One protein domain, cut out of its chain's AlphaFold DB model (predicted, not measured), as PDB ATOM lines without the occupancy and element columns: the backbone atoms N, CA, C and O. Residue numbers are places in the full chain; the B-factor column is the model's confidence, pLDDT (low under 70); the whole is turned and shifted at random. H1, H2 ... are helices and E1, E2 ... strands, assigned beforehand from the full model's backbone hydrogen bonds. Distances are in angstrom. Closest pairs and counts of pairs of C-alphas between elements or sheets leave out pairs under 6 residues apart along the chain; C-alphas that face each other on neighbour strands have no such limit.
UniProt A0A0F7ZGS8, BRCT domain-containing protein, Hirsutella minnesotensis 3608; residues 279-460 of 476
ATOM      1  N   ARG A 279     -18.382  70.629 -31.549       85.69
ATOM      2  CA  ARG A 279     -16.921  70.752 -31.559       85.69
ATOM      3  C   ARG A 279     -16.297  70.284 -32.879       85.69
ATOM      4  O   ARG A 279     -15.374  70.928 -33.360       85.69
ATOM      5  N   GLU A 280     -16.831  69.240 -33.513       83.62
ATOM      6  CA  GLU A 280     -16.485  68.842 -34.888       83.62
ATOM      7  C   GLU A 280     -16.812  69.959 -35.881       83.62
ATOM      8  O   GLU A 280     -15.970  70.308 -36.710       83.62
ATOM      9  N   GLN A 281     -17.988  70.584 -35.755       86.62
ATOM     10  CA  GLN A 281     -18.321  71.767 -36.543       86.62
ATOM     11  C   GLN A 281     -17.395  72.945 -36.205       86.62
ATOM     12  O   GLN A 281     -16.882  73.587 -37.112       86.62
ATOM     13  N   TRP A 282     -17.092  73.197 -34.928       88.12
ATOM     14  CA  TRP A 282     -16.156  74.253 -34.524       88.12
ATOM     15  C   TRP A 282     -14.762  74.106 -35.149       88.12
ATOM     16  O   TRP A 282     -14.193  75.109 -35.584       88.12
ATOM     17  N   TYR A 283     -14.238  72.879 -35.231       86.00
ATOM     18  CA  TYR A 283     -13.003  72.571 -35.953       86.00
ATOM     19  C   TYR A 283     -13.162  72.736 -37.474       86.00
ATOM     20  O   TYR A 283     -12.302  73.329 -38.121       86.00
ATOM     21  N   SER A 284     -14.271  72.259 -38.045       84.19
ATOM     22  CA  SER A 284     -14.551  72.338 -39.488       84.19
ATOM     23  C   SER A 284     -14.667  73.787 -39.972       84.19
ATOM     24  O   SER A 284     -14.023  74.170 -40.946       84.19
ATOM     25  N   ASP A 285     -15.391  74.628 -39.229       83.81
ATOM     26  CA  ASP A 285     -15.523  76.069 -39.461       83.81
ATOM     27  C   ASP A 285     -14.171  76.814 -39.358       83.81
ATOM     28  O   ASP A 285     -14.081  77.986 -39.732       83.81
ATOM     29  N   ALA A 286     -13.139  76.211 -38.754       79.94
ATOM     30  CA  ALA A 286     -11.793  76.782 -38.664       79.94
ATOM     31  C   ALA A 286     -10.883  76.355 -39.831       79.94
ATOM     32  O   ALA A 286      -9.796  76.905 -39.980       79.94
ATOM     33  N   GLY A 287     -11.295  75.372 -40.640       78.00
ATOM     34  CA  GLY A 287     -10.510  74.804 -41.743       78.00
ATOM     35  C   GLY A 287      -9.307  73.951 -41.316       78.00
ATOM     36  O   GLY A 287      -8.773  73.204 -42.134       78.00
ATOM     37  N   ILE A 288      -8.884  74.026 -40.050       81.81
ATOM     38  CA  ILE A 288      -7.757  73.278 -39.487       81.81
ATOM     39  C   ILE A 288      -7.957  73.023 -37.984       81.81
ATOM     40  O   ILE A 288      -8.378  73.902 -37.231       81.81
ATOM     41  N   VAL A 289      -7.600  71.820 -37.525       84.50
ATOM     42  CA  VAL A 289      -7.427  71.534 -36.093       84.50
ATOM     43  C   VAL A 289      -6.020  71.969 -35.701       84.50
ATOM     44  O   VAL A 289      -5.046  71.298 -36.037       84.50
ATOM     45  N   HIS A 290      -5.896  73.090 -34.995       88.75
ATOM     46  CA  HIS A 290      -4.603  73.517 -34.465       88.75
ATOM     47  C   HIS A 290      -4.124  72.584 -33.348       88.75
ATOM     48  O   HIS A 290      -4.920  72.088 -32.546       88.75
ATOM     49  N   LYS A 291      -2.807  72.388 -33.276       90.31
ATOM     50  CA  LYS A 291      -2.149  71.426 -32.391       90.31
ATOM     51  C   LYS A 291      -1.067  72.082 -31.540       90.31
ATOM     52  O   LYS A 291      -0.430  73.042 -31.973       90.31
ATOM     53  N   ILE A 292      -0.830  71.519 -30.360       87.25
ATOM     54  CA  ILE A 292       0.340  71.794 -29.525       87.25
ATOM     55  C   ILE A 292       0.988  70.474 -29.108       87.25
ATOM     56  O   ILE A 292       0.286  69.529 -28.759       87.25
ATOM     57  N   VAL A 293       2.316  70.401 -29.140       86.56
ATOM     58  CA  VAL A 293       3.088  69.249 -28.664       86.56
ATOM     59  C   VAL A 293       3.668  69.595 -27.299       86.56
ATOM     60  O   VAL A 293       4.373  70.593 -27.155       86.56
ATOM     61  N   LEU A 294       3.370  68.779 -26.286       82.88
ATOM     62  CA  LEU A 294       3.848  68.990 -24.920       82.88
ATOM     63  C   LEU A 294       4.886  67.936 -24.527       82.88
ATOM     64  O   LEU A 294       4.668  66.751 -24.785       82.88
ATOM     65  N   PRO A 295       5.977  68.321 -23.835       84.31
ATOM     66  CA  PRO A 295       7.033  67.382 -23.459       84.31
ATOM     67  C   PRO A 295       6.529  66.274 -22.525       84.31
ATOM     68  O   PRO A 295       7.057  65.168 -22.577       84.31
ATOM     69  N   ILE A 296       5.492  66.541 -21.719       85.81
ATOM     70  CA  ILE A 296       4.765  65.574 -20.883       85.81
ATOM     71  C   ILE A 296       3.259  65.853 -20.994       85.81
ATOM     72  O   ILE A 296       2.834  67.009 -21.010       85.81
ATOM     73  N   HIS A 297       2.446  64.797 -21.021       88.06
ATOM     74  CA  HIS A 297       0.988  64.892 -21.015       88.06
ATOM     75  C   HIS A 297       0.445  65.542 -19.716       88.06
ATOM     76  O   HIS A 297       0.799  65.089 -18.626       88.06
ATOM     77  N   PRO A 298      -0.484  66.521 -19.757       85.75
ATOM     78  CA  PRO A 298      -0.922  67.264 -18.566       85.75
ATOM     79  C   PRO A 298      -1.551  66.426 -17.441       85.75
ATOM     80  O   PRO A 298      -1.375  66.756 -16.269       85.75
ATOM     81  N   ALA A 299      -2.250  65.328 -17.755       84.19
ATOM     82  CA  ALA A 299      -2.733  64.370 -16.742       84.19
ATOM     83  C   ALA A 299      -1.604  63.637 -15.995       84.19
ATOM     84  O   ALA A 299      -1.793  63.186 -14.869       84.19
ATOM     85  N   ASP A 300      -0.428  63.522 -16.612       84.56
ATOM     86  CA  ASP A 300       0.687  62.719 -16.118       84.56
ATOM     87  C   ASP A 300       1.665  63.568 -15.269       84.56
ATOM     88  O   ASP A 300       2.653  63.042 -14.761       84.56
ATOM     89  N   LYS A 301       1.361  64.861 -15.034       78.69
ATOM     90  CA  LYS A 301       2.207  65.857 -14.332       78.69
ATOM     91  C   LYS A 301       2.652  65.502 -12.902       78.69
ATOM     92  O   LYS A 301       3.498  66.198 -12.347       78.69
ATOM     93  N   TYR A 302       2.078  64.463 -12.294       74.19
ATOM     94  CA  TYR A 302       2.431  63.978 -10.953       74.19
ATOM     95  C   TYR A 302       2.842  62.491 -10.920       74.19
ATOM     96  O   TYR A 302       3.020  61.941  -9.830       74.19
ATOM     97  N   LYS A 303       2.959  61.836 -12.084       77.88
ATOM     98  CA  LYS A 303       3.441  60.452 -12.220       77.88
ATOM     99  C   LYS A 303       4.972  60.393 -12.212       77.88
ATOM    100  O   LYS A 303       5.628  61.409 -12.458       77.88
ATOM    101  N   ALA A 304       5.529  59.204 -11.974       74.62
ATOM    102  CA  ALA A 304       6.958  58.945 -12.138       74.62
ATOM    103  C   ALA A 304       7.393  59.135 -13.609       74.62
ATOM    104  O   ALA A 304       6.558  59.141 -14.514       74.62
ATOM    105  N   ARG A 305       8.690  59.339 -13.856       74.38
ATOM    106  CA  ARG A 305       9.241  59.711 -15.177       74.38
ATOM    107  C   ARG A 305       8.967  58.647 -16.243       74.38
ATOM    108  O   ARG A 305       8.709  58.978 -17.396       74.38
ATOM    109  N   GLU A 306       9.034  57.396 -15.818       81.62
ATOM    110  CA  GLU A 306       8.757  56.157 -16.536       81.62
ATOM    111  C   GLU A 306       7.274  55.985 -16.919       81.62
ATOM    112  O   GLU A 306       6.980  55.403 -17.959       81.62
ATOM    113  N   ASP A 307       6.352  56.563 -16.142       81.56
ATOM    114  CA  ASP A 307       4.894  56.479 -16.337       81.56
ATOM    115  C   ASP A 307       4.302  57.693 -17.092       81.56
ATOM    116  O   ASP A 307       3.080  57.807 -17.270       81.56
ATOM    117  N   GLN A 308       5.145  58.653 -17.485       85.00
ATOM    118  CA  GLN A 308       4.744  59.870 -18.192       85.00
ATOM    119  C   GLN A 308       4.687  59.635 -19.703       85.00
ATOM    120  O   GLN A 308       5.715  59.379 -20.333       85.00
ATOM    121  N   ARG A 309       3.520  59.843 -20.326       86.94
ATOM    122  CA  ARG A 309       3.451  60.023 -21.784       86.94
ATOM    123  C   ARG A 309       4.164  61.324 -22.154       86.94
ATOM    124  O   ARG A 309       3.901  62.367 -21.548       86.94
ATOM    125  N   ARG A 310       5.063  61.263 -23.139       86.00
ATOM    126  CA  ARG A 310       5.951  62.364 -23.544       86.00
ATOM    127  C   ARG A 310       5.747  62.755 -25.003       86.00
ATOM    128  O   ARG A 310       5.304  61.933 -25.796       86.00
ATOM    129  N   ASN A 311       6.086  64.002 -25.330       84.25
ATOM    130  CA  ASN A 311       5.946  64.598 -26.667       84.25
ATOM    131  C   ASN A 311       4.536  64.417 -27.268       84.25
ATOM    132  O   ASN A 311       4.388  64.095 -28.444       84.25
ATOM    133  N   VAL A 312       3.495  64.590 -26.446       85.81
ATOM    134  CA  VAL A 312       2.107  64.312 -26.848       85.81
ATOM    135  C   VAL A 312       1.510  65.504 -27.581       85.81
ATOM    136  O   VAL A 312       1.561  66.631 -27.086       85.81
ATOM    137  N   GLU A 313       0.909  65.234 -28.737       90.38
ATOM    138  CA  GLU A 313       0.119  66.202 -29.488       90.38
ATOM    139  C   GLU A 313      -1.303  66.313 -28.914       90.38
ATOM    140  O   GLU A 313      -2.011  65.321 -28.768       90.38
ATOM    141  N   LEU A 314      -1.733  67.537 -28.613       91.38
ATOM    142  CA  LEU A 314      -3.065  67.864 -28.106       91.38
ATOM    143  C   LEU A 314      -3.711  68.936 -28.993       91.38
ATOM    144  O   LEU A 314      -3.021  69.751 -29.614       91.38
ATOM    145  N   ASN A 315      -5.040  68.957 -29.052       93.69
ATOM    146  CA  ASN A 315      -5.781  69.964 -29.811       93.69
ATOM    147  C   ASN A 315      -5.794  71.300 -29.058       93.69
ATOM    148  O   ASN A 315      -5.960  71.316 -27.839       93.69
ATOM    149  N   ILE A 316      -5.706  72.418 -29.784       93.56
ATOM    150  CA  ILE A 316      -6.002  73.755 -29.257       93.56
ATOM    151  C   ILE A 316      -7.426  74.137 -29.684       93.56
ATOM    152  O   ILE A 316      -7.677  74.415 -30.857       93.56
ATOM    153  N   ASP A 317      -8.361  74.162 -28.734       94.12
ATOM    154  CA  ASP A 317      -9.767  74.492 -29.005       94.12
ATOM    155  C   ASP A 317      -9.970  75.998 -29.238       94.12
ATOM    156  O   ASP A 317     -10.645  76.404 -30.188       94.12
ATOM    157  N   PHE A 318      -9.418  76.816 -28.335       95.31
ATOM    158  CA  PHE A 318      -9.493  78.280 -28.330       95.31
ATOM    159  C   PHE A 318      -8.491  78.886 -27.339       95.31
ATOM    160  O   PHE A 318      -8.049  78.231 -26.397       95.31
ATOM    161  N   SER A 319      -8.183  80.172 -27.495       95.31
ATOM    162  CA  SER A 319      -7.511  80.980 -26.472       95.31
ATOM    163  C   SER A 319      -8.532  81.756 -25.633       95.31
ATOM    164  O   SER A 319      -9.640  82.040 -26.093       95.31
ATOM    165  N   PHE A 320      -8.186  82.116 -24.397       95.50
ATOM    166  CA  PHE A 320      -8.962  83.063 -23.590       95.50
ATOM    167  C   PHE A 320      -8.093  83.717 -22.506       95.50
ATOM    168  O   PHE A 320      -7.281  83.058 -21.855       95.50
ATOM    169  N   ARG A 321      -8.281  85.022 -22.260       90.56
ATOM    170  CA  ARG A 321      -7.443  85.849 -21.357       90.56
ATOM    171  C   ARG A 321      -5.942  85.762 -21.679       90.56
ATOM    172  O   ARG A 321      -5.444  86.544 -22.476       90.56
ATOM    173  N   HIS A 322      -5.235  84.849 -21.016       88.75
ATOM    174  CA  HIS A 322      -3.811  84.556 -21.182       88.75
ATOM    175  C   HIS A 322      -3.547  83.040 -21.159       88.75
ATOM    176  O   HIS A 322      -2.442  82.614 -20.831       88.75
ATOM    177  N   PHE A 323      -4.556  82.227 -21.482       94.25
ATOM    178  CA  PHE A 323      -4.480  80.771 -21.560       94.25
ATOM    179  C   PHE A 323      -4.838  80.278 -22.964       94.25
ATOM    180  O   PHE A 323      -5.681  80.867 -23.645       94.25
ATOM    181  N   LEU A 324      -4.258  79.145 -23.350       94.69
ATOM    182  CA  LEU A 324      -4.864  78.232 -24.314       94.69
ATOM    183  C   LEU A 324      -5.781  77.264 -23.566       94.69
ATOM    184  O   LEU A 324      -5.394  76.744 -22.519       94.69
ATOM    185  N   TRP A 325      -6.962  76.999 -24.118       96.44
ATOM    186  CA  TRP A 325      -7.733  75.800 -23.811       96.44
ATOM    187  C   TRP A 325      -7.279  74.685 -24.746       96.44
ATOM    188  O   TRP A 325      -7.288  74.852 -25.969       96.44
ATOM    189  N   ILE A 326      -6.898  73.551 -24.166       94.25
ATOM    190  CA  ILE A 326      -6.460  72.372 -24.909       94.25
ATOM    191  C   ILE A 326      -7.274  71.141 -24.527       94.25
ATOM    192  O   ILE A 326      -7.751  71.033 -23.392       94.25
ATOM    193  N   SER A 327      -7.383  70.192 -25.453       93.44
ATOM    194  CA  SER A 327      -8.016  68.895 -25.214       93.44
ATOM    195  C   SER A 327      -7.242  67.730 -25.823       93.44
ATOM    196  O   SER A 327      -6.536  67.874 -26.822       93.44
ATOM    197  N   ASP A 328      -7.368  66.566 -25.189       89.38
ATOM    198  CA  ASP A 328      -6.812  65.307 -25.684       89.38
ATOM    199  C   ASP A 328      -7.762  64.729 -26.756       89.38
ATOM    200  O   ASP A 328      -8.925  64.439 -26.438       89.38
ATOM    201  N   PRO A 329      -7.314  64.589 -28.023       82.81
ATOM    202  CA  PRO A 329      -8.161  64.144 -29.129       82.81
ATOM    203  C   PRO A 329      -8.639  62.691 -28.991       82.81
ATOM    204  O   PRO A 329      -9.674  62.346 -29.565       82.81
ATOM    205  N   GLU A 330      -7.932  61.853 -28.227       80.31
ATOM    206  CA  GLU A 330      -8.293  60.451 -27.988       80.31
ATOM    207  C   GLU A 330      -9.427  60.332 -26.955       80.31
ATOM    208  O   GLU A 330     -10.214  59.384 -26.981       80.31
ATOM    209  N   THR A 331      -9.569  61.322 -26.065       70.94
ATOM    210  CA  THR A 331     -10.503  61.290 -24.921       70.94
ATOM    211  C   THR A 331     -11.955  61.624 -25.273       70.94
ATOM    212  O   THR A 331     -12.578  62.512 -24.687       70.94
ATOM    213  N   GLN A 332     -12.538  60.893 -26.221       65.19
ATOM    214  CA  GLN A 332     -13.974  60.986 -26.489       65.19
ATOM    215  C   GLN A 332     -14.793  60.495 -25.288       65.19
ATOM    216  O   GLN A 332     -14.443  59.510 -24.635       65.19
ATOM    217  N   PHE A 333     -15.888  61.190 -24.970       58.75
ATOM    218  CA  PHE A 333     -16.753  60.783 -23.866       58.75
ATOM    219  C   PHE A 333     -17.493  59.480 -24.229       58.75
ATOM    220  O   PHE A 333     -18.152  59.443 -25.268       58.75
ATOM    221  N   PRO A 334     -17.430  58.413 -23.407       52.31
ATOM    222  CA  PRO A 334     -18.020  57.124 -23.761       52.31
ATOM    223  C   PRO A 334     -19.554  57.198 -23.779       52.31
ATOM    224  O   PRO A 334     -20.196  57.246 -22.726       52.31
ATOM    225  N   GLU A 335     -20.137  57.166 -24.982       50.06
ATOM    226  CA  GLU A 335     -21.585  57.279 -25.241       50.06
ATOM    227  C   GLU A 335     -22.424  56.346 -24.352       50.06
ATOM    228  O   GLU A 335     -23.454  56.721 -23.798       50.06
ATOM    229  N   HIS A 336     -21.925  55.129 -24.150       41.62
ATOM    230  CA  HIS A 336     -22.563  54.033 -23.427       41.62
ATOM    231  C   HIS A 336     -22.560  54.186 -21.886       41.62
ATOM    232  O   HIS A 336     -22.802  53.209 -21.177       41.62
ATOM    233  N   LYS A 337     -22.291  55.386 -21.334       45.03
ATOM    234  CA  LYS A 337     -22.249  55.630 -19.872       45.03
ATOM    235  C   LYS A 337     -23.146  56.747 -19.313       45.03
ATOM    236  O   LYS A 337     -23.173  56.886 -18.091       45.03
ATOM    237  N   ILE A 338     -23.885  57.532 -20.112       48.09
ATOM    238  CA  ILE A 338     -24.764  58.603 -19.580       48.09
ATOM    239  C   ILE A 338     -26.132  58.678 -20.276       48.09
ATOM    240  O   ILE A 338     -26.233  58.725 -21.496       48.09
ATOM    241  N   GLN A 339     -27.190  58.818 -19.469       43.62
ATOM    242  CA  GLN A 339     -28.477  59.364 -19.907       43.62
ATOM    243  C   GLN A 339     -28.374  60.898 -19.995       43.62
ATOM    244  O   GLN A 339     -28.408  61.580 -18.973       43.62
ATOM    245  N   GLY A 340     -28.222  61.455 -21.199       51.41
ATOM    246  CA  GLY A 340     -28.193  62.910 -21.404       51.41
ATOM    247  C   GLY A 340     -27.545  63.323 -22.725       51.41
ATOM    248  O   GLY A 340     -26.480  62.828 -23.074       51.41
ATOM    249  N   LYS A 341     -28.177  64.248 -23.460       57.25
ATOM    250  CA  LYS A 341     -27.713  64.700 -24.790       57.25
ATOM    251  C   LYS A 341     -26.526  65.679 -24.744       57.25
ATOM    252  O   LYS A 341     -25.913  65.934 -25.770       57.25
ATOM    253  N   THR A 342     -26.223  66.219 -23.567       61.47
ATOM    254  CA  THR A 342     -25.422  67.432 -23.318       61.47
ATOM    255  C   THR A 342     -23.972  67.152 -22.896       61.47
ATOM    256  O   THR A 342     -23.353  67.917 -22.154       61.47
ATOM    257  N   LYS A 343     -23.445  65.983 -23.289       71.00
ATOM    258  CA  LYS A 343     -22.079  65.522 -22.968       71.00
ATOM    259  C   LYS A 343     -21.383  64.826 -24.149       71.00
ATOM    260  O   LYS A 343     -20.352  64.192 -23.952       71.00
ATOM    261  N   LYS A 344     -21.913  64.958 -25.375       76.06
ATOM    262  CA  LYS A 344     -21.319  64.367 -26.597       76.06
ATOM    263  C   LYS A 344     -19.982  65.025 -26.969       76.06
ATOM    264  O   LYS A 344     -19.035  64.361 -27.386       76.06
ATOM    265  N   ASP A 345     -19.895  66.335 -26.751       84.00
ATOM    266  CA  ASP A 345     -18.750  67.178 -27.097       84.00
ATOM    267  C   ASP A 345     -17.686  67.251 -25.986       84.00
ATOM    268  O   ASP A 345     -16.648  67.900 -26.136       84.00
ATOM    269  N   LEU A 346     -17.912  66.534 -24.883       87.56
ATOM    270  CA  LEU A 346     -17.056  66.505 -23.705       87.56
ATOM    271  C   LEU A 346     -15.740  65.768 -24.007       87.56
ATOM    272  O   LEU A 346     -15.754  64.649 -24.518       87.56
ATOM    273  N   ARG A 347     -14.599  66.395 -23.701       89.56
ATOM    274  CA  ARG A 347     -13.242  65.828 -23.844       89.56
ATOM    275  C   ARG A 347     -12.403  66.155 -22.609       89.56
ATOM    276  O   ARG A 347     -12.637  67.187 -21.965       89.56
ATOM    277  N   ALA A 348     -11.397  65.338 -22.304       90.31
ATOM    278  CA  ALA A 348     -10.424  65.684 -21.274       90.31
ATOM    279  C   ALA A 348      -9.724  66.988 -21.679       90.31
ATOM    280  O   ALA A 348      -9.263  67.129 -22.810       90.31
ATOM    281  N   SER A 349      -9.724  67.967 -20.774       93.88
ATOM    282  CA  SER A 349      -9.330  69.343 -21.084       93.88
ATOM    283  C   SER A 349      -8.383  69.912 -20.030       93.88
ATOM    284  O   SER A 349      -8.480  69.577 -18.846       93.88
ATOM    285  N   TRP A 350      -7.488  70.802 -20.464       94.25
ATOM    286  CA  TRP A 350      -6.535  71.527 -19.617       94.25
ATOM    287  C   TRP A 350      -6.352  72.965 -20.108       94.25
ATOM    288  O   TRP A 350      -6.824  73.349 -21.177       94.25
ATOM    289  N   ILE A 351      -5.668  73.766 -19.293       94.25
ATOM    290  CA  ILE A 351      -5.273  75.133 -19.626       94.25
ATOM    291  C   ILE A 351      -3.761  75.269 -19.528       94.25
ATOM    292  O   ILE A 351      -3.149  74.762 -18.590       94.25
ATOM    293  N   ILE A 352      -3.172  75.977 -20.487       90.12
ATOM    294  CA  ILE A 352      -1.741  76.299 -20.506       90.12
ATOM    295  C   ILE A 352      -1.614  77.820 -20.554       90.12
ATOM    296  O   ILE A 352      -2.251  78.433 -21.416       90.12
ATOM    297  N   PRO A 353      -0.830  78.463 -19.673       88.94
ATOM    298  CA  PRO A 353      -0.545  79.884 -19.805       88.94
ATOM    299  C   PRO A 353       0.156  80.161 -21.141       88.94
ATOM    300  O   PRO A 353       1.110  79.480 -21.500       88.94
ATOM    301  N   MET A 354      -0.263  81.204 -21.856       83.62
ATOM    302  CA  MET A 354       0.216  81.553 -23.204       83.62
ATOM    303  C   MET A 354       1.735  81.838 -23.268       83.62
ATOM    304  O   MET A 354       2.338  81.820 -24.338       83.62
ATOM    305  N   LYS A 355       2.366  82.097 -22.115       81.06
ATOM    306  CA  LYS A 355       3.825  82.231 -21.964       81.06
ATOM    307  C   LYS A 355       4.581  80.891 -21.959       81.06
ATOM    308  O   LYS A 355       5.767  80.874 -22.252       81.06
ATOM    309  N   ASP A 356       3.898  79.791 -21.637       81.56
ATOM    310  CA  ASP A 356       4.470  78.446 -21.477       81.56
ATOM    311  C   ASP A 356       4.153  77.531 -22.681       81.56
ATOM    312  O   ASP A 356       4.613  76.396 -22.741       81.56
ATOM    313  N   SER A 357       3.371  78.019 -23.654       78.81
ATOM    314  CA  SER A 357       2.924  77.283 -24.849       78.81
ATOM    315  C   SER A 357       3.825  77.435 -26.089       78.81
ATOM    316  O   SER A 357       3.476  76.950 -27.167       78.81
ATOM    317  N   GLY A 358       4.960  78.129 -25.962       81.12
ATOM    318  CA  GLY A 358       5.977  78.257 -27.012       81.12
ATOM    319  C   GLY A 358       5.470  78.789 -28.362       81.12
ATOM    320  O   GLY A 358       4.492  79.538 -28.443       81.12
ATOM    321  N   ILE A 359       6.157  78.389 -29.438       79.06
ATOM    322  CA  ILE A 359       5.898  78.855 -30.812       79.06
ATOM    323  C   ILE A 359       4.485  78.477 -31.282       79.06
ATOM    324  O   ILE A 359       3.800  79.319 -31.855       79.06
ATOM    325  N   GLN A 360       4.016  77.258 -30.992       82.31
ATOM    326  CA  GLN A 360       2.680  76.792 -31.391       82.31
ATOM    327  C   GLN A 360       1.562  77.619 -30.738       82.31
ATOM    328  O   GLN A 360       0.584  77.973 -31.394       82.31
ATOM    329  N   GLY A 361       1.721  77.993 -29.464       82.62
ATOM    330  CA  GLY A 361       0.774  78.881 -28.793       82.62
ATOM    331  C   GLY A 361       0.800  80.314 -29.319       82.62
ATOM    332  O   GLY A 361      -0.257  80.929 -29.448       82.62
ATOM    333  N   GLN A 362       1.975  80.832 -29.689       79.94
ATOM    334  CA  GLN A 362       2.073  82.142 -30.332       79.94
ATOM    335  C   GLN A 362       1.420  82.132 -31.725       79.94
ATOM    336  O   GLN A 362       0.566  82.969 -31.987       79.94
ATOM    337  N   GLN A 363       1.701  81.125 -32.558       85.00
ATOM    338  CA  GLN A 363       1.010  80.919 -33.837       85.00
ATOM    339  C   GLN A 363      -0.516  80.850 -33.652       85.00
ATOM    340  O   GLN A 363      -1.255  81.473 -34.412       85.00
ATOM    341  N   TYR A 364      -1.004  80.159 -32.615       88.31
ATOM    342  CA  TYR A 364      -2.435  80.139 -32.303       88.31
ATOM    343  C   TYR A 364      -2.978  81.507 -31.867       88.31
ATOM    344  O   TYR A 364      -4.118  81.832 -32.185       88.31
ATOM    345  N   ARG A 365      -2.202  82.335 -31.157       85.69
ATOM    346  CA  ARG A 365      -2.623  83.701 -30.798       85.69
ATOM    347  C   ARG A 365      -2.912  84.546 -32.043       85.69
ATOM    348  O   ARG A 365      -3.849  85.339 -32.020       85.69
ATOM    349  N   ASP A 366      -2.126  84.355 -33.099       83.12
ATOM    350  CA  ASP A 366      -2.114  85.240 -34.267       83.12
ATOM    351  C   ASP A 366      -3.186  84.891 -35.321       83.12
ATOM    352  O   ASP A 366      -3.628  85.779 -36.048       83.12
ATOM    353  N   VAL A 367      -3.645  83.630 -35.390       85.94
ATOM    354  CA  VAL A 367      -4.698  83.188 -36.344       85.94
ATOM    355  C   VAL A 367      -5.883  82.441 -35.711       85.94
ATOM    356  O   VAL A 367      -6.889  82.197 -36.376       85.94
ATOM    357  N   GLY A 368      -5.770  82.036 -34.446       87.44
ATOM    358  CA  GLY A 368      -6.722  81.158 -33.770       87.44
ATOM    359  C   GLY A 368      -7.910  81.875 -33.123       87.44
ATOM    360  O   GLY A 368      -8.007  83.101 -33.047       87.44
ATOM    361  N   ARG A 369      -8.861  81.083 -32.619       91.88
ATOM    362  CA  ARG A 369     -10.120  81.591 -32.059       91.88
ATOM    363  C   ARG A 369      -9.931  82.014 -30.606       91.88
ATOM    364  O   ARG A 369      -9.473  81.228 -29.782       91.88
ATOM    365  N   THR A 370     -10.335  83.237 -30.271       92.94
ATOM    366  CA  THR A 370     -10.221  83.786 -28.911       92.94
ATOM    367  C   THR A 370     -11.598  84.036 -28.302       92.94
ATOM    368  O   THR A 370     -12.418  84.748 -28.879       92.94
ATOM    369  N   LEU A 371     -11.856  83.463 -27.123       94.12
ATOM    370  CA  LEU A 371     -13.101  83.623 -26.370       94.12
ATOM    371  C   LEU A 371     -12.937  84.606 -25.202       94.12
ATOM    372  O   LEU A 371     -11.952  84.588 -24.462       94.12
ATOM    373  N   ALA A 372     -13.960  85.431 -24.979       92.62
ATOM    374  CA  ALA A 372     -14.082  86.223 -23.759       92.62
ATOM    375  C   ALA A 372     -14.636  85.360 -22.609       92.62
ATOM    376  O   ALA A 372     -15.578  84.588 -22.803       92.62
ATOM    377  N   THR A 373     -14.109  85.524 -21.388       94.12
ATOM    378  CA  THR A 373     -14.687  84.847 -20.214       94.12
ATOM    379  C   THR A 373     -16.075  85.401 -19.918       94.12
ATOM    380  O   THR A 373     -16.206  86.571 -19.554       94.12
ATOM    381  N   SER A 374     -17.093  84.558 -20.072       94.62
ATOM    382  CA  SER A 374     -18.500  84.906 -19.893       94.62
ATOM    383  C   SER A 374     -18.853  85.140 -18.422       94.62
ATOM    384  O   SER A 374     -18.177  84.673 -17.501       94.62
ATOM    385  N   THR A 375     -19.921  85.906 -18.198       92.12
ATOM    386  CA  THR A 375     -20.384  86.284 -16.858       92.12
ATOM    387  C   THR A 375     -21.535  85.397 -16.382       92.12
ATOM    388  O   THR A 375     -22.158  84.670 -17.154       92.12
ATOM    389  N   GLU A 376     -21.839  85.508 -15.092       88.50
ATOM    390  CA  GLU A 376     -22.987  84.899 -14.409       88.50
ATOM    391  C   GLU A 376     -24.327  85.192 -15.104       88.50
ATOM    392  O   GLU A 376     -25.178  84.314 -15.195       88.50
ATOM    393  N   LYS A 377     -24.487  86.388 -15.693       88.38
ATOM    394  CA  LYS A 377     -25.702  86.761 -16.434       88.38
ATOM    395  C   LYS A 377     -25.974  85.852 -17.639       88.38
ATOM    396  O   LYS A 377     -27.131  85.655 -17.978       88.38
ATOM    397  N   ALA A 378     -24.938  85.279 -18.260       87.31
ATOM    398  CA  ALA A 378     -25.095  84.397 -19.421       87.31
ATOM    399  C   ALA A 378     -25.635  82.996 -19.063       87.31
ATOM    400  O   ALA A 378     -26.077  82.283 -19.948       87.31
ATOM    401  N   ILE A 379     -25.604  82.600 -17.785       86.81
ATOM    402  CA  ILE A 379     -26.106  81.300 -17.297       86.81
ATOM    403  C   ILE A 379     -27.329  81.451 -16.383       86.81
ATOM    404  O   ILE A 379     -27.757  80.477 -15.766       86.81
ATOM    405  N   ASN A 380     -27.883  82.663 -16.254       79.69
ATOM    406  CA  ASN A 380     -28.874  82.968 -15.222       79.69
ATOM    407  C   ASN A 380     -30.138  82.107 -15.326       79.69
ATOM    408  O   ASN A 380     -30.687  81.720 -14.297       79.69
ATOM    409  N   ASP A 381     -30.543  81.751 -16.542       82.62
ATOM    410  CA  ASP A 381     -31.775  81.003 -16.811       82.62
ATOM    411  C   ASP A 381     -31.488  79.574 -17.319       82.62
ATOM    412  O   ASP A 381     -32.402  78.802 -17.593       82.62
ATOM    413  N   CYS A 382     -30.206  79.191 -17.377       85.88
ATOM    414  CA  CYS A 382     -29.749  77.854 -17.750       85.88
ATOM    415  C   CYS A 382     -29.684  76.928 -16.524       85.88
ATOM    416  O   CYS A 382     -29.275  77.332 -15.424       85.88
ATOM    417  N   LYS A 383     -30.029  75.653 -16.720       87.62
ATOM    418  CA  LYS A 383     -29.737  74.583 -15.760       87.62
ATOM    419  C   LYS A 383     -28.422  73.878 -16.108       87.62
ATOM    420  O   LYS A 383     -27.876  74.089 -17.189       87.62
ATOM    421  N   MET A 384     -27.905  73.056 -15.196       88.12
ATOM    422  CA  MET A 384     -26.608  72.389 -15.376       88.12
ATOM    423  C   MET A 384     -26.701  71.187 -16.330       88.12
ATOM    424  O   MET A 384     -25.743  70.867 -17.033       88.12
ATOM    425  N   GLU A 385     -27.862  70.534 -16.358       84.31
ATOM    426  CA  GLU A 385     -28.188  69.405 -17.229       84.31
ATOM    427  C   GLU A 385     -28.403  69.808 -18.697       84.31
ATOM    428  O   GLU A 385     -28.136  69.003 -19.588       84.31
ATOM    429  N   ASP A 386     -28.824  71.052 -18.944       84.69
ATOM    430  CA  ASP A 386     -29.103  71.597 -20.280       84.69
ATOM    431  C   ASP A 386     -27.845  72.184 -20.964       84.69
ATOM    432  O   ASP A 386     -27.843  72.425 -22.169       84.69
ATOM    433  N   PHE A 387     -26.766  72.413 -20.209       85.69
ATOM    434  CA  PHE A 387     -25.493  72.946 -20.704       85.69
ATOM    435  C   PHE A 387     -24.675  71.851 -21.408       85.69
ATOM    436  O   PHE A 387     -24.348  70.845 -20.780       85.69
ATOM    437  N   ASP A 388     -24.329  72.035 -22.687       88.44
ATOM    438  CA  ASP A 388     -23.562  71.045 -23.455       88.44
ATOM    439  C   ASP A 388     -22.065  71.156 -23.141       88.44
ATOM    440  O   ASP A 388     -21.371  72.077 -23.580       88.44
ATOM    441  N   TRP A 389     -21.576  70.234 -22.316       89.56
ATOM    442  CA  TRP A 389     -20.245  70.287 -21.723       89.56
ATOM    443  C   TRP A 389     -19.153  69.947 -22.736       89.56
ATOM    444  O   TRP A 389     -19.113  68.837 -23.256       89.56
ATOM    445  N   TRP A 390     -18.193  70.853 -22.931       91.81
ATOM    446  CA  TRP A 390     -16.960  70.574 -23.679       91.81
ATOM    447  C   TRP A 390     -15.813  70.163 -22.750       91.81
ATOM    448  O   TRP A 390     -14.985  69.326 -23.115       91.81
ATOM    449  N   GLY A 391     -15.769  70.705 -21.529       92.50
ATOM    450  CA  GLY A 391     -14.831  70.255 -20.505       92.50
ATOM    451  C   GLY A 391     -14.706  71.176 -19.300       92.50
ATOM    452  O   GLY A 391     -15.204  72.304 -19.279       92.50
ATOM    453  N   THR A 392     -13.956  70.691 -18.315       94.12
ATOM    454  CA  THR A 392     -13.396  71.501 -17.232       94.12
ATOM    455  C   THR A 392     -11.879  71.432 -17.299       94.12
ATOM    456  O   THR A 392     -11.322  70.356 -17.491       94.12
ATOM    457  N   ALA A 393     -11.221  72.572 -17.107       94.38
ATOM    458  CA  ALA A 393      -9.775  72.707 -17.133       94.38
ATOM    459  C   ALA A 393      -9.264  73.484 -15.908       94.38
ATOM    460  O   ALA A 393      -9.979  74.306 -15.324       94.38
ATOM    461  N   THR A 394      -8.028  73.205 -15.495       88.19
ATOM    462  CA  THR A 394      -7.407  73.772 -14.286       88.19
ATOM    463  C   THR A 394      -5.881  73.669 -14.352       88.19
ATOM    464  O   THR A 394      -5.348  72.711 -14.910       88.19
ATOM    465  N   ASP A 395      -5.197  74.668 -13.790       80.12
ATOM    466  CA  ASP A 395      -3.737  74.730 -13.604       80.12
ATOM    467  C   ASP A 395      -3.321  74.454 -12.139       80.12
ATOM    468  O   ASP A 395      -2.172  74.673 -11.764       80.12
ATOM    469  N   GLY A 396      -4.264  74.010 -11.297       77.12
ATOM    470  CA  GLY A 396      -4.109  73.860  -9.844       77.12
ATOM    471  C   GLY A 396      -4.462  75.117  -9.031       77.12
ATOM    472  O   GLY A 396      -4.689  75.019  -7.826       77.12
ATOM    473  N   ARG A 397      -4.573  76.294  -9.666       80.44
ATOM    474  CA  ARG A 397      -4.857  77.589  -9.013       80.44
ATOM    475  C   ARG A 397      -6.199  78.170  -9.443       80.44
ATOM    476  O   ARG A 397      -6.995  78.601  -8.609       80.44
ATOM    477  N   VAL A 398      -6.449  78.182 -10.748       89.19
ATOM    478  CA  VAL A 398      -7.685  78.628 -11.384       89.19
ATOM    479  C   VAL A 398      -8.333  77.468 -12.125       89.19
ATOM    480  O   VAL A 398      -7.673  76.577 -12.648       89.19
ATOM    481  N   CYS A 399      -9.660  77.482 -12.170       94.00
ATOM    482  CA  CYS A 399     -10.454  76.461 -12.836       94.00
ATOM    483  C   CYS A 399     -11.501  77.137 -13.720       94.00
ATOM    484  O   CYS A 399     -12.190  78.061 -13.273       94.00
ATOM    485  N   TYR A 400     -11.610  76.672 -14.961       97.12
ATOM    486  CA  TYR A 400     -12.533  77.175 -15.970       97.12
ATOM    487  C   TYR A 400     -13.336  76.026 -16.579       97.12
ATOM    488  O   TYR A 400     -12.848  74.905 -16.690       97.12
ATOM    489  N   ASN A 401     -14.565  76.321 -16.988       96.25
ATOM    490  CA  ASN A 401     -15.478  75.374 -17.622       96.25
ATOM    491  C   ASN A 401     -15.874  75.909 -18.992       96.25
ATOM    492  O   ASN A 401     -16.109  77.115 -19.121       96.25
ATOM    493  N   ALA A 402     -15.964  75.019 -19.976       96.12
ATOM    494  CA  ALA A 402     -16.330  75.344 -21.344       96.12
ATOM    495  C   ALA A 402     -17.462  74.449 -21.853       96.12
ATOM    496  O   ALA A 402     -17.563  73.275 -21.482       96.12
ATOM    497  N   GLY A 403     -18.298  75.018 -22.715       92.81
ATOM    498  CA  GLY A 403     -19.467  74.357 -23.286       92.81
ATOM    499  C   GLY A 403     -20.393  75.339 -23.998       92.81
ATOM    500  O   GLY A 403     -20.089  76.535 -24.079       92.81
ATOM    501  N   VAL A 404     -21.516  74.836 -24.503       91.25
ATOM    502  CA  VAL A 404     -22.507  75.595 -25.287       91.25
ATOM    503  C   VAL A 404     -23.825  75.696 -24.510       91.25
ATOM    504  O   VAL A 404     -24.238  74.750 -23.838       91.25
ATOM    505  N   LEU A 405     -24.483  76.859 -24.563       89.31
ATOM    506  CA  LEU A 405     -25.793  77.067 -23.937       89.31
ATOM    507  C   LEU A 405     -26.936  76.562 -24.839       89.31
ATOM    508  O   LEU A 405     -26.786  76.557 -26.063       89.31
ATOM    509  N   PRO A 406     -28.106  76.204 -24.276       85.75
ATOM    510  CA  PRO A 406     -29.291  75.852 -25.054       85.75
ATOM    511  C   PRO A 406     -29.630  76.894 -26.128       85.75
ATOM    512  O   PRO A 406     -29.873  78.060 -25.823       85.75
ATOM    513  N   GLY A 407     -29.661  76.463 -27.392       84.44
ATOM    514  CA  GLY A 407     -29.963  77.320 -28.543       84.44
ATOM    515  C   GLY A 407     -28.786  78.145 -29.081       84.44
ATOM    516  O   GLY A 407     -28.947  78.810 -30.102       84.44
ATOM    517  N   GLU A 408     -27.604  78.095 -28.460       87.62
ATOM    518  CA  GLU A 408     -26.383  78.679 -29.022       87.62
ATOM    519  C   GLU A 408     -25.627  77.679 -29.913       87.62
ATOM    520  O   GLU A 408     -25.768  76.465 -29.786       87.62
ATOM    521  N   SER A 409     -24.794  78.199 -30.817       84.12
ATOM    522  CA  SER A 409     -23.946  77.414 -31.732       84.12
ATOM    523  C   SER A 409     -22.443  77.594 -31.490       84.12
ATOM    524  O   SER A 409     -21.628  77.101 -32.267       84.12
ATOM    525  N   LYS A 410     -22.050  78.331 -30.442       87.94
ATOM    526  CA  LYS A 410     -20.646  78.650 -30.143       87.94
ATOM    527  C   LYS A 410     -20.309  78.350 -28.682       87.94
ATOM    528  O   LYS A 410     -21.122  78.651 -27.809       87.94
ATOM    529  N   PRO A 411     -19.112  77.808 -28.395       92.38
ATOM    530  CA  PRO A 411     -18.648  77.605 -27.034       92.38
ATOM    531  C   PRO A 411     -18.461  78.936 -26.307       92.38
ATOM    532  O   PRO A 411     -18.071  79.958 -26.879       92.38
ATOM    533  N   ARG A 412     -18.672  78.888 -24.997       94.56
ATOM    534  CA  ARG A 412     -18.336  79.935 -24.034       94.56
ATOM    535  C   ARG A 412     -17.465  79.334 -22.936       94.56
ATOM    536  O   ARG A 412     -17.501  78.131 -22.690       94.56
ATOM    537  N   VAL A 413     -16.701  80.186 -22.253       96.69
ATOM    538  CA  VAL A 413     -15.840  79.796 -21.128       96.69
ATOM    539  C   VAL A 413     -16.129  80.662 -19.900       96.69
ATOM    540  O   VAL A 413     -16.228  81.885 -20.006       96.69
ATOM    541  N   TRP A 414     -16.248  80.045 -18.724       96.56
ATOM    542  CA  TRP A 414     -16.490  80.721 -17.442       96.56
ATOM    543  C   TRP A 414     -15.493  80.259 -16.387       96.56
ATOM    544  O   TRP A 414     -15.110  79.090 -16.355       96.56
ATOM    545  N   ALA A 415     -15.136  81.141 -15.452       95.94
ATOM    546  CA  ALA A 415     -14.439  80.716 -14.242       95.94
ATOM    547  C   ALA A 415     -15.379  79.885 -13.347       95.94
ATOM    548  O   ALA A 415     -16.568  80.191 -13.220       95.94
ATOM    549  N   ARG A 416     -14.836  78.879 -12.655       94.88
ATOM    550  CA  ARG A 416     -15.541  78.084 -11.632       94.88
ATOM    551  C   ARG A 416     -16.251  78.970 -10.601       94.88
ATOM    552  O   ARG A 416     -17.399  78.713 -10.256       94.88
ATOM    553  N   THR A 417     -15.603  80.048 -10.160       93.12
ATOM    554  CA  THR A 417     -16.167  81.038  -9.221       93.12
ATOM    555  C   THR A 417     -17.345  81.830  -9.792       93.12
ATOM    556  O   THR A 417     -18.158  82.331  -9.021       93.12
ATOM    557  N   THR A 418     -17.474  81.932 -11.117       93.69
ATOM    558  CA  THR A 418     -18.634  82.538 -11.784       93.69
ATOM    559  C   THR A 418     -19.814  81.571 -11.809       93.69
ATOM    560  O   THR A 418     -20.904  81.950 -11.392       93.69
ATOM    561  N   ILE A 419     -19.600  80.316 -12.227       92.38
ATOM    562  CA  ILE A 419     -20.678  79.312 -12.280       92.38
ATOM    563  C   ILE A 419     -21.183  78.956 -10.873       92.38
ATOM    564  O   ILE A 419     -22.391  78.847 -10.669       92.38
ATOM    565  N   LYS A 420     -20.288  78.854  -9.879       92.88
ATOM    566  CA  LYS A 420     -20.633  78.446  -8.503       92.88
ATOM    567  C   LYS A 420     -21.649  79.357  -7.797       92.88
ATOM    568  O   LYS A 420     -22.284  78.937  -6.832       92.88
ATOM    569  N   LYS A 421     -21.838  80.590  -8.273       91.31
ATOM    570  CA  LYS A 421     -22.909  81.470  -7.785       91.31
ATOM    571  C   LYS A 421     -24.304  81.004  -8.220       91.31
ATOM    572  O   LYS A 421     -25.248  81.115  -7.443       91.31
ATOM    573  N   LYS A 422     -24.415  80.467  -9.441       90.62
ATOM    574  CA  LYS A 422     -25.664  80.004 -10.060       90.62
ATOM    575  C   LYS A 422     -25.969  78.539  -9.726       90.62
ATOM    576  O   LYS A 422     -27.105  78.236  -9.364       90.62
ATOM    577  N   TRP A 423     -24.975  77.650  -9.794       91.50
ATOM    578  CA  TRP A 423     -25.106  76.234  -9.424       91.50
ATOM    579  C   TRP A 423     -24.145  75.910  -8.266       91.50
ATOM    580  O   TRP A 423     -22.926  75.894  -8.438       91.50
ATOM    581  N   LYS A 424     -24.677  75.713  -7.052       88.94
ATOM    582  CA  LYS A 424     -23.877  75.607  -5.806       88.94
ATOM    583  C   LYS A 424     -23.053  74.316  -5.722       88.94
ATOM    584  O   LYS A 424     -21.992  74.288  -5.099       88.94
ATOM    585  N   ASP A 425     -23.570  73.279  -6.359       89.62
ATOM    586  CA  ASP A 425     -23.112  71.898  -6.476       89.62
ATOM    587  C   ASP A 425     -22.125  71.669  -7.635       89.62
ATOM    588  O   ASP A 425     -21.613  70.563  -7.797       89.62
ATOM    589  N   ILE A 426     -21.785  72.715  -8.402       92.56
ATOM    590  CA  ILE A 426     -20.895  72.627  -9.572       92.56
ATOM    591  C   ILE A 426     -19.536  71.975  -9.283       92.56
ATOM    592  O   ILE A 426     -18.967  71.328 -10.155       92.56
ATOM    593  N   ASP A 427     -19.013  72.101  -8.061       94.12
ATOM    594  CA  ASP A 427     -17.744  71.478  -7.665       94.12
ATOM    595  C   ASP A 427     -17.819  69.937  -7.693       94.12
ATOM    596  O   ASP A 427     -16.816  69.273  -7.972       94.12
ATOM    597  N   THR A 428     -19.006  69.375  -7.446       92.12
ATOM    598  CA  THR A 428     -19.291  67.939  -7.536       92.12
ATOM    599  C   THR A 428     -19.322  67.497  -8.995       92.12
ATOM    600  O   THR A 428     -18.640  66.536  -9.344       92.12
ATOM    601  N   GLU A 429     -20.041  68.214  -9.867       90.75
ATOM    602  CA  GLU A 429     -20.108  67.874 -11.296       90.75
ATOM    603  C   GLU A 429     -18.753  68.038 -11.989       90.75
ATOM    604  O   GLU A 429     -18.345  67.153 -12.737       90.75
ATOM    605  N   ILE A 430     -18.003  69.102 -11.677       93.12
ATOM    606  CA  ILE A 430     -16.618  69.269 -12.138       93.12
ATOM    607  C   ILE A 430     -15.775  68.061 -11.723       93.12
ATOM    608  O   ILE A 430     -15.095  67.469 -12.558       93.12
ATOM    609  N   SER A 431     -15.813  67.680 -10.443       91.06
ATOM    610  CA  SER A 431     -15.012  66.554  -9.953       91.06
ATOM    611  C   SER A 431     -15.428  65.243 -10.630       91.06
ATOM    612  O   SER A 431     -14.563  64.476 -11.042       91.06
ATOM    613  N   ARG A 432     -16.732  65.032 -10.856       88.06
ATOM    614  CA  ARG A 432     -17.270  63.884 -11.599       88.06
ATOM    615  C   ARG A 432     -16.784  63.860 -13.054       88.06
ATOM    616  O   ARG A 432     -16.362  62.809 -13.525       88.06
ATOM    617  N   ILE A 433     -16.797  65.000 -13.751       88.31
ATOM    618  CA  ILE A 433     -16.276  65.145 -15.123       88.31
ATOM    619  C   ILE A 433     -14.778  64.818 -15.173       88.31
ATOM    620  O   ILE A 433     -14.354  64.035 -16.020       88.31
ATOM    621  N   ARG A 434     -13.985  65.364 -14.243       88.12
ATOM    622  CA  ARG A 434     -12.538  65.107 -14.153       88.12
ATOM    623  C   ARG A 434     -12.225  63.627 -13.930       88.12
ATOM    624  O   ARG A 434     -11.439  63.057 -14.685       88.12
ATOM    625  N   MET A 435     -12.900  62.993 -12.972       84.38
ATOM    626  CA  MET A 435     -12.705  61.577 -12.642       84.38
ATOM    627  C   MET A 435     -13.038  60.632 -13.807       84.38
ATOM    628  O   MET A 435     -12.394  59.594 -13.941       84.38
ATOM    629  N   ILE A 436     -13.991  60.979 -14.684       83.44
ATOM    630  CA  ILE A 436     -14.313  60.163 -15.873       83.44
ATOM    631  C   ILE A 436     -13.136  60.104 -16.857       83.44
ATOM    632  O   ILE A 436     -12.920  59.070 -17.483       83.44
ATOM    633  N   PHE A 437     -12.338  61.169 -16.937       83.00
ATOM    634  CA  PHE A 437     -11.106  61.228 -17.727       83.00
ATOM    635  C   PHE A 437      -9.847  60.872 -16.917       83.00
ATOM    636  O   PHE A 437      -8.744  61.281 -17.278       83.00
ATOM    637  N   ALA A 438     -10.006  60.157 -15.795       81.19
ATOM    638  CA  ALA A 438      -8.936  59.799 -14.859       81.19
ATOM    639  C   ALA A 438      -8.083  60.995 -14.366       81.19
ATOM    640  O   ALA A 438      -6.946  60.819 -13.929       81.19
ATOM    641  N   GLN A 439      -8.625  62.217 -14.414       84.56
ATOM    642  CA  GLN A 439      -8.019  63.381 -13.774       84.56
ATOM    643  C   GLN A 439      -8.393  63.411 -12.278       84.56
ATOM    644  O   GLN A 439      -9.519  63.039 -11.934       84.56
ATOM    645  N   PRO A 440      -7.522  63.935 -11.391       84.94
ATOM    646  CA  PRO A 440      -7.864  64.147  -9.985       84.94
ATOM    647  C   PRO A 440      -9.089  65.058  -9.801       84.94
ATOM    648  O   PRO A 440      -9.301  66.007 -10.563       84.94
ATOM    649  N   SER A 441      -9.865  64.833  -8.743       89.44
ATOM    650  CA  SER A 441     -10.930  65.745  -8.311       89.44
ATOM    651  C   SER A 441     -10.390  67.132  -7.921       89.44
ATOM    652  O   SER A 441      -9.182  67.373  -7.832       89.44
ATOM    653  N   LEU A 442     -11.294  68.084  -7.655       88.56
ATOM    654  CA  LEU A 442     -10.908  69.407  -7.140       88.56
ATOM    655  C   LEU A 442     -10.303  69.366  -5.724       88.56
ATOM    656  O   LEU A 442      -9.666  70.340  -5.321       88.56
ATOM    657  N   ALA A 443     -10.517  68.286  -4.965       87.19
ATOM    658  CA  ALA A 443      -9.905  68.090  -3.653       87.19
ATOM    659  C   ALA A 443      -8.479  67.540  -3.800       87.19
ATOM    660  O   ALA A 443      -7.525  68.172  -3.350       87.19
ATOM    661  N   GLU A 444      -8.326  66.433  -4.529       86.12
ATOM    662  CA  GLU A 444      -7.037  65.760  -4.730       86.12
ATOM    663  C   GLU A 444      -6.014  66.665  -5.436       86.12
ATOM    664  O   GLU A 444      -4.857  66.713  -5.029       86.12
ATOM    665  N   GLU A 445      -6.409  67.450  -6.450       84.69
ATOM    666  CA  GLU A 445      -5.470  68.386  -7.095       84.69
ATOM    667  C   GLU A 445      -5.006  69.503  -6.148       84.69
ATOM    668  O   GLU A 445      -3.841  69.903  -6.188       84.69
ATOM    669  N   LYS A 446      -5.885  69.979  -5.255       81.62
ATOM    670  CA  LYS A 446      -5.513  70.972  -4.242       81.62
ATOM    671  C   LYS A 446      -4.470  70.388  -3.285       81.62
ATOM    672  O   LYS A 446      -3.487  71.060  -2.985       81.62
ATOM    673  N   GLU A 447      -4.650  69.145  -2.847       80.38
ATOM    674  CA  GLU A 447      -3.685  68.441  -1.995       80.38
ATOM    675  C   GLU A 447      -2.358  68.187  -2.729       80.38
ATOM    676  O   GLU A 447      -1.290  68.423  -2.167       80.38
ATOM    677  N   LEU A 448      -2.392  67.789  -4.004       72.81
ATOM    678  CA  LEU A 448      -1.196  67.568  -4.832       72.81
ATOM    679  C   LEU A 448      -0.379  68.855  -5.057       72.81
ATOM    680  O   LEU A 448       0.853  68.807  -4.994       72.81
ATOM    681  N   SER A 449      -1.043  70.001  -5.249       68.00
ATOM    682  CA  SER A 449      -0.391  71.318  -5.326       68.00
ATOM    683  C   SER A 449       0.158  71.765  -3.960       68.00
ATOM    684  O   SER A 449       1.324  72.160  -3.855       68.00
ATOM    685  N   GLN A 450      -0.624  71.622  -2.878       66.88
ATOM    686  CA  GLN A 450      -0.196  71.972  -1.513       66.88
ATOM    687  C   GLN A 450       1.000  71.135  -1.027       66.88
ATOM    688  O   GLN A 450       1.888  71.674  -0.370       66.88
ATOM    689  N   ASN A 451       1.078  69.859  -1.415       60.03
ATOM    690  CA  ASN A 451       2.189  68.956  -1.104       60.03
ATOM    691  C   ASN A 451       3.461  69.203  -1.949       60.03
ATOM    692  O   ASN A 451       4.395  68.404  -1.914       60.03
ATOM    693  N   GLY A 452       3.525  70.288  -2.727       50.09
ATOM    694  CA  GLY A 452       4.765  70.801  -3.324       50.09
ATOM    695  C   GLY A 452       5.335  70.022  -4.517       50.09
ATOM    696  O   GLY A 452       6.235  70.547  -5.175       50.09
ATOM    697  N   ARG A 453       4.792  68.841  -4.858       53.34
ATOM    698  CA  ARG A 453       5.189  68.026  -6.033       53.34
ATOM    699  C   ARG A 453       5.165  68.819  -7.344       53.34
ATOM    700  O   ARG A 453       5.968  68.593  -8.242       53.34
ATOM    701  N   GLU A 454       4.274  69.799  -7.422       50.59
ATOM    702  CA  GLU A 454       4.137  70.731  -8.541       50.59
ATOM    703  C   GLU A 454       5.400  71.576  -8.804       50.59
ATOM    704  O   GLU A 454       5.665  71.945  -9.945       50.59
ATOM    705  N   LYS A 455       6.222  71.857  -7.780       41.16
ATOM    706  CA  LYS A 455       7.473  72.617  -7.947       41.16
ATOM    707  C   LYS A 455       8.643  71.766  -8.432       41.16
ATOM    708  O   LYS A 455       9.450  72.278  -9.202       41.16
ATOM    709  N   SER A 456       8.762  70.509  -7.992       44.84
ATOM    710  CA  SER A 456       9.885  69.654  -8.402       44.84
ATOM    711  C   SER A 456       9.796  69.321  -9.888       44.84
ATOM    712  O   SER A 456      10.743  69.593 -10.617       44.84
ATOM    713  N   VAL A 457       8.631  68.855 -10.351       46.88
ATOM    714  CA  VAL A 457       8.431  68.433 -11.746       46.88
ATOM    715  C   VAL A 457       8.634  69.594 -12.729       46.88
ATOM    716  O   VAL A 457       9.292  69.421 -13.749       46.88
ATOM    717  N   ILE A 458       8.148  70.805 -12.422       44.09
ATOM    718  CA  ILE A 458       8.344  71.971 -13.305       44.09
ATOM    719  C   ILE A 458       9.827  72.374 -13.388       44.09
ATOM    720  O   ILE A 458      10.321  72.638 -14.483       44.09
ATOM    721  N   LEU A 459      10.556  72.391 -12.266       39.94
ATOM    722  CA  LEU A 459      11.989  72.725 -12.257       39.94
ATOM    723  C   LEU A 459      12.853  71.650 -12.930       39.94
ATOM    724  O   LEU A 459      13.847  71.980 -13.573       39.94
ATOM    725  N   GLU A 460      12.484  70.380 -12.792       48.91
ATOM    726  CA  GLU A 460      13.161  69.251 -13.430       48.91
ATOM    727  C   GLU A 460      12.952  69.257 -14.952       48.91
ATOM    728  O   GLU A 460      13.920  69.129 -15.702       48.91
TER     729      GLU A 460
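What this domain is: This is residues 279 to 460 of the 476 residues of the protein "BRCT domain-containing protein" of Hirsutella minnesotensis 3608 (UniProt A0A0F7ZGS8). Two sheets make a sandwich with crossed strands, only partly face to face: the strongly twisted E1 E2 E3 E4 and the smaller E5 E6 E7, whose edge strands E4 and E5 come together. H2 packs on the outward face of the larger sheet, H5 crosses the outward face of the smaller, and H6 and H7 lead away to the last residue. The printed part has 182 residues, with seven named helices and seven named strands, in the order H1 E1 E2 E3 E4 H2 H3 E5 E6 E7 H4 H5 H6 H7; the class is mixed, and both sheets are antiparallel in the orders given. It is compact, with a radius of gyration of the C-alphas of 16.0 A, spanning 46 by 37 by 33 A.

How they stand to each other: E1, residues 291 to 296, E2, 310 to 320, E3, 323 to 332, and E4, 347 to 353, form a meander, each strand the antiparallel neighbour of the one before. Within hydrogen-bond range are N 292 and O 314, 2.9 A, N 317 and O 325, 3.0 A, and N 326 and O 350, 3.0 A. H1, residues 279 to 284, only grazes this sheet. H2, residues 358 to 367, is on it, making two layers, at a height of 8.5 A over E2. E5, residues 388 to 394, E6, 399 to 404, and E7, 412 to 415, form a second meander, with N 393 and O 400 at 2.9 A and N 414 and O 401 at 3.0 A. The closest C-alphas of E4 and E5, Trp 350 and Ala 393, are 4.2 A apart. H3, residues 376 to 379, only grazes the second sheet and touches H4, residues 416 to 422, at C-alphas Glu 376 and Thr 418, 5.6 A. H5, residues 426 to 436, runs across E5 at 87 degrees on the local plane, on the same face as H4. H5 only just touches H6, residues 442 to 450, with 3 pairs of C-alphas within 8 A, the closest Ser 431 and Leu 442 at 5.7 A. H7, residues 453 to 460, is close to H6 but not clearly touching, at C-alphas Leu 448 and Glu 454, 7.2 A. Every O i to N i+4 pair is within hydrogen-bond range in H1, H2 and H5; H4 has 1 of 3, with 2 of 4 O i to N i+3 pairs, H6 4 of 5, H7 3 of 4, and H3 is too short.

Where its parts are: H1 begins at C-alpha 279 (-16.921, 70.752, -31.559). E2 is 25.5 A long, E3 22.5 A, E4 19.4 A, E5 18.8 A and H5 15.4 A. H7 ends at C-alpha 460 (13.161, 69.251, -13.430).

The domain as a whole: The C-alphas farthest apart, Glu 306 and Asp 381, are 47.5 A apart. The printed part has no cut; the links E1 to E2 and E3 to E4 are long. Residues 332 to 342 and 449 to 460 have pLDDT under 70.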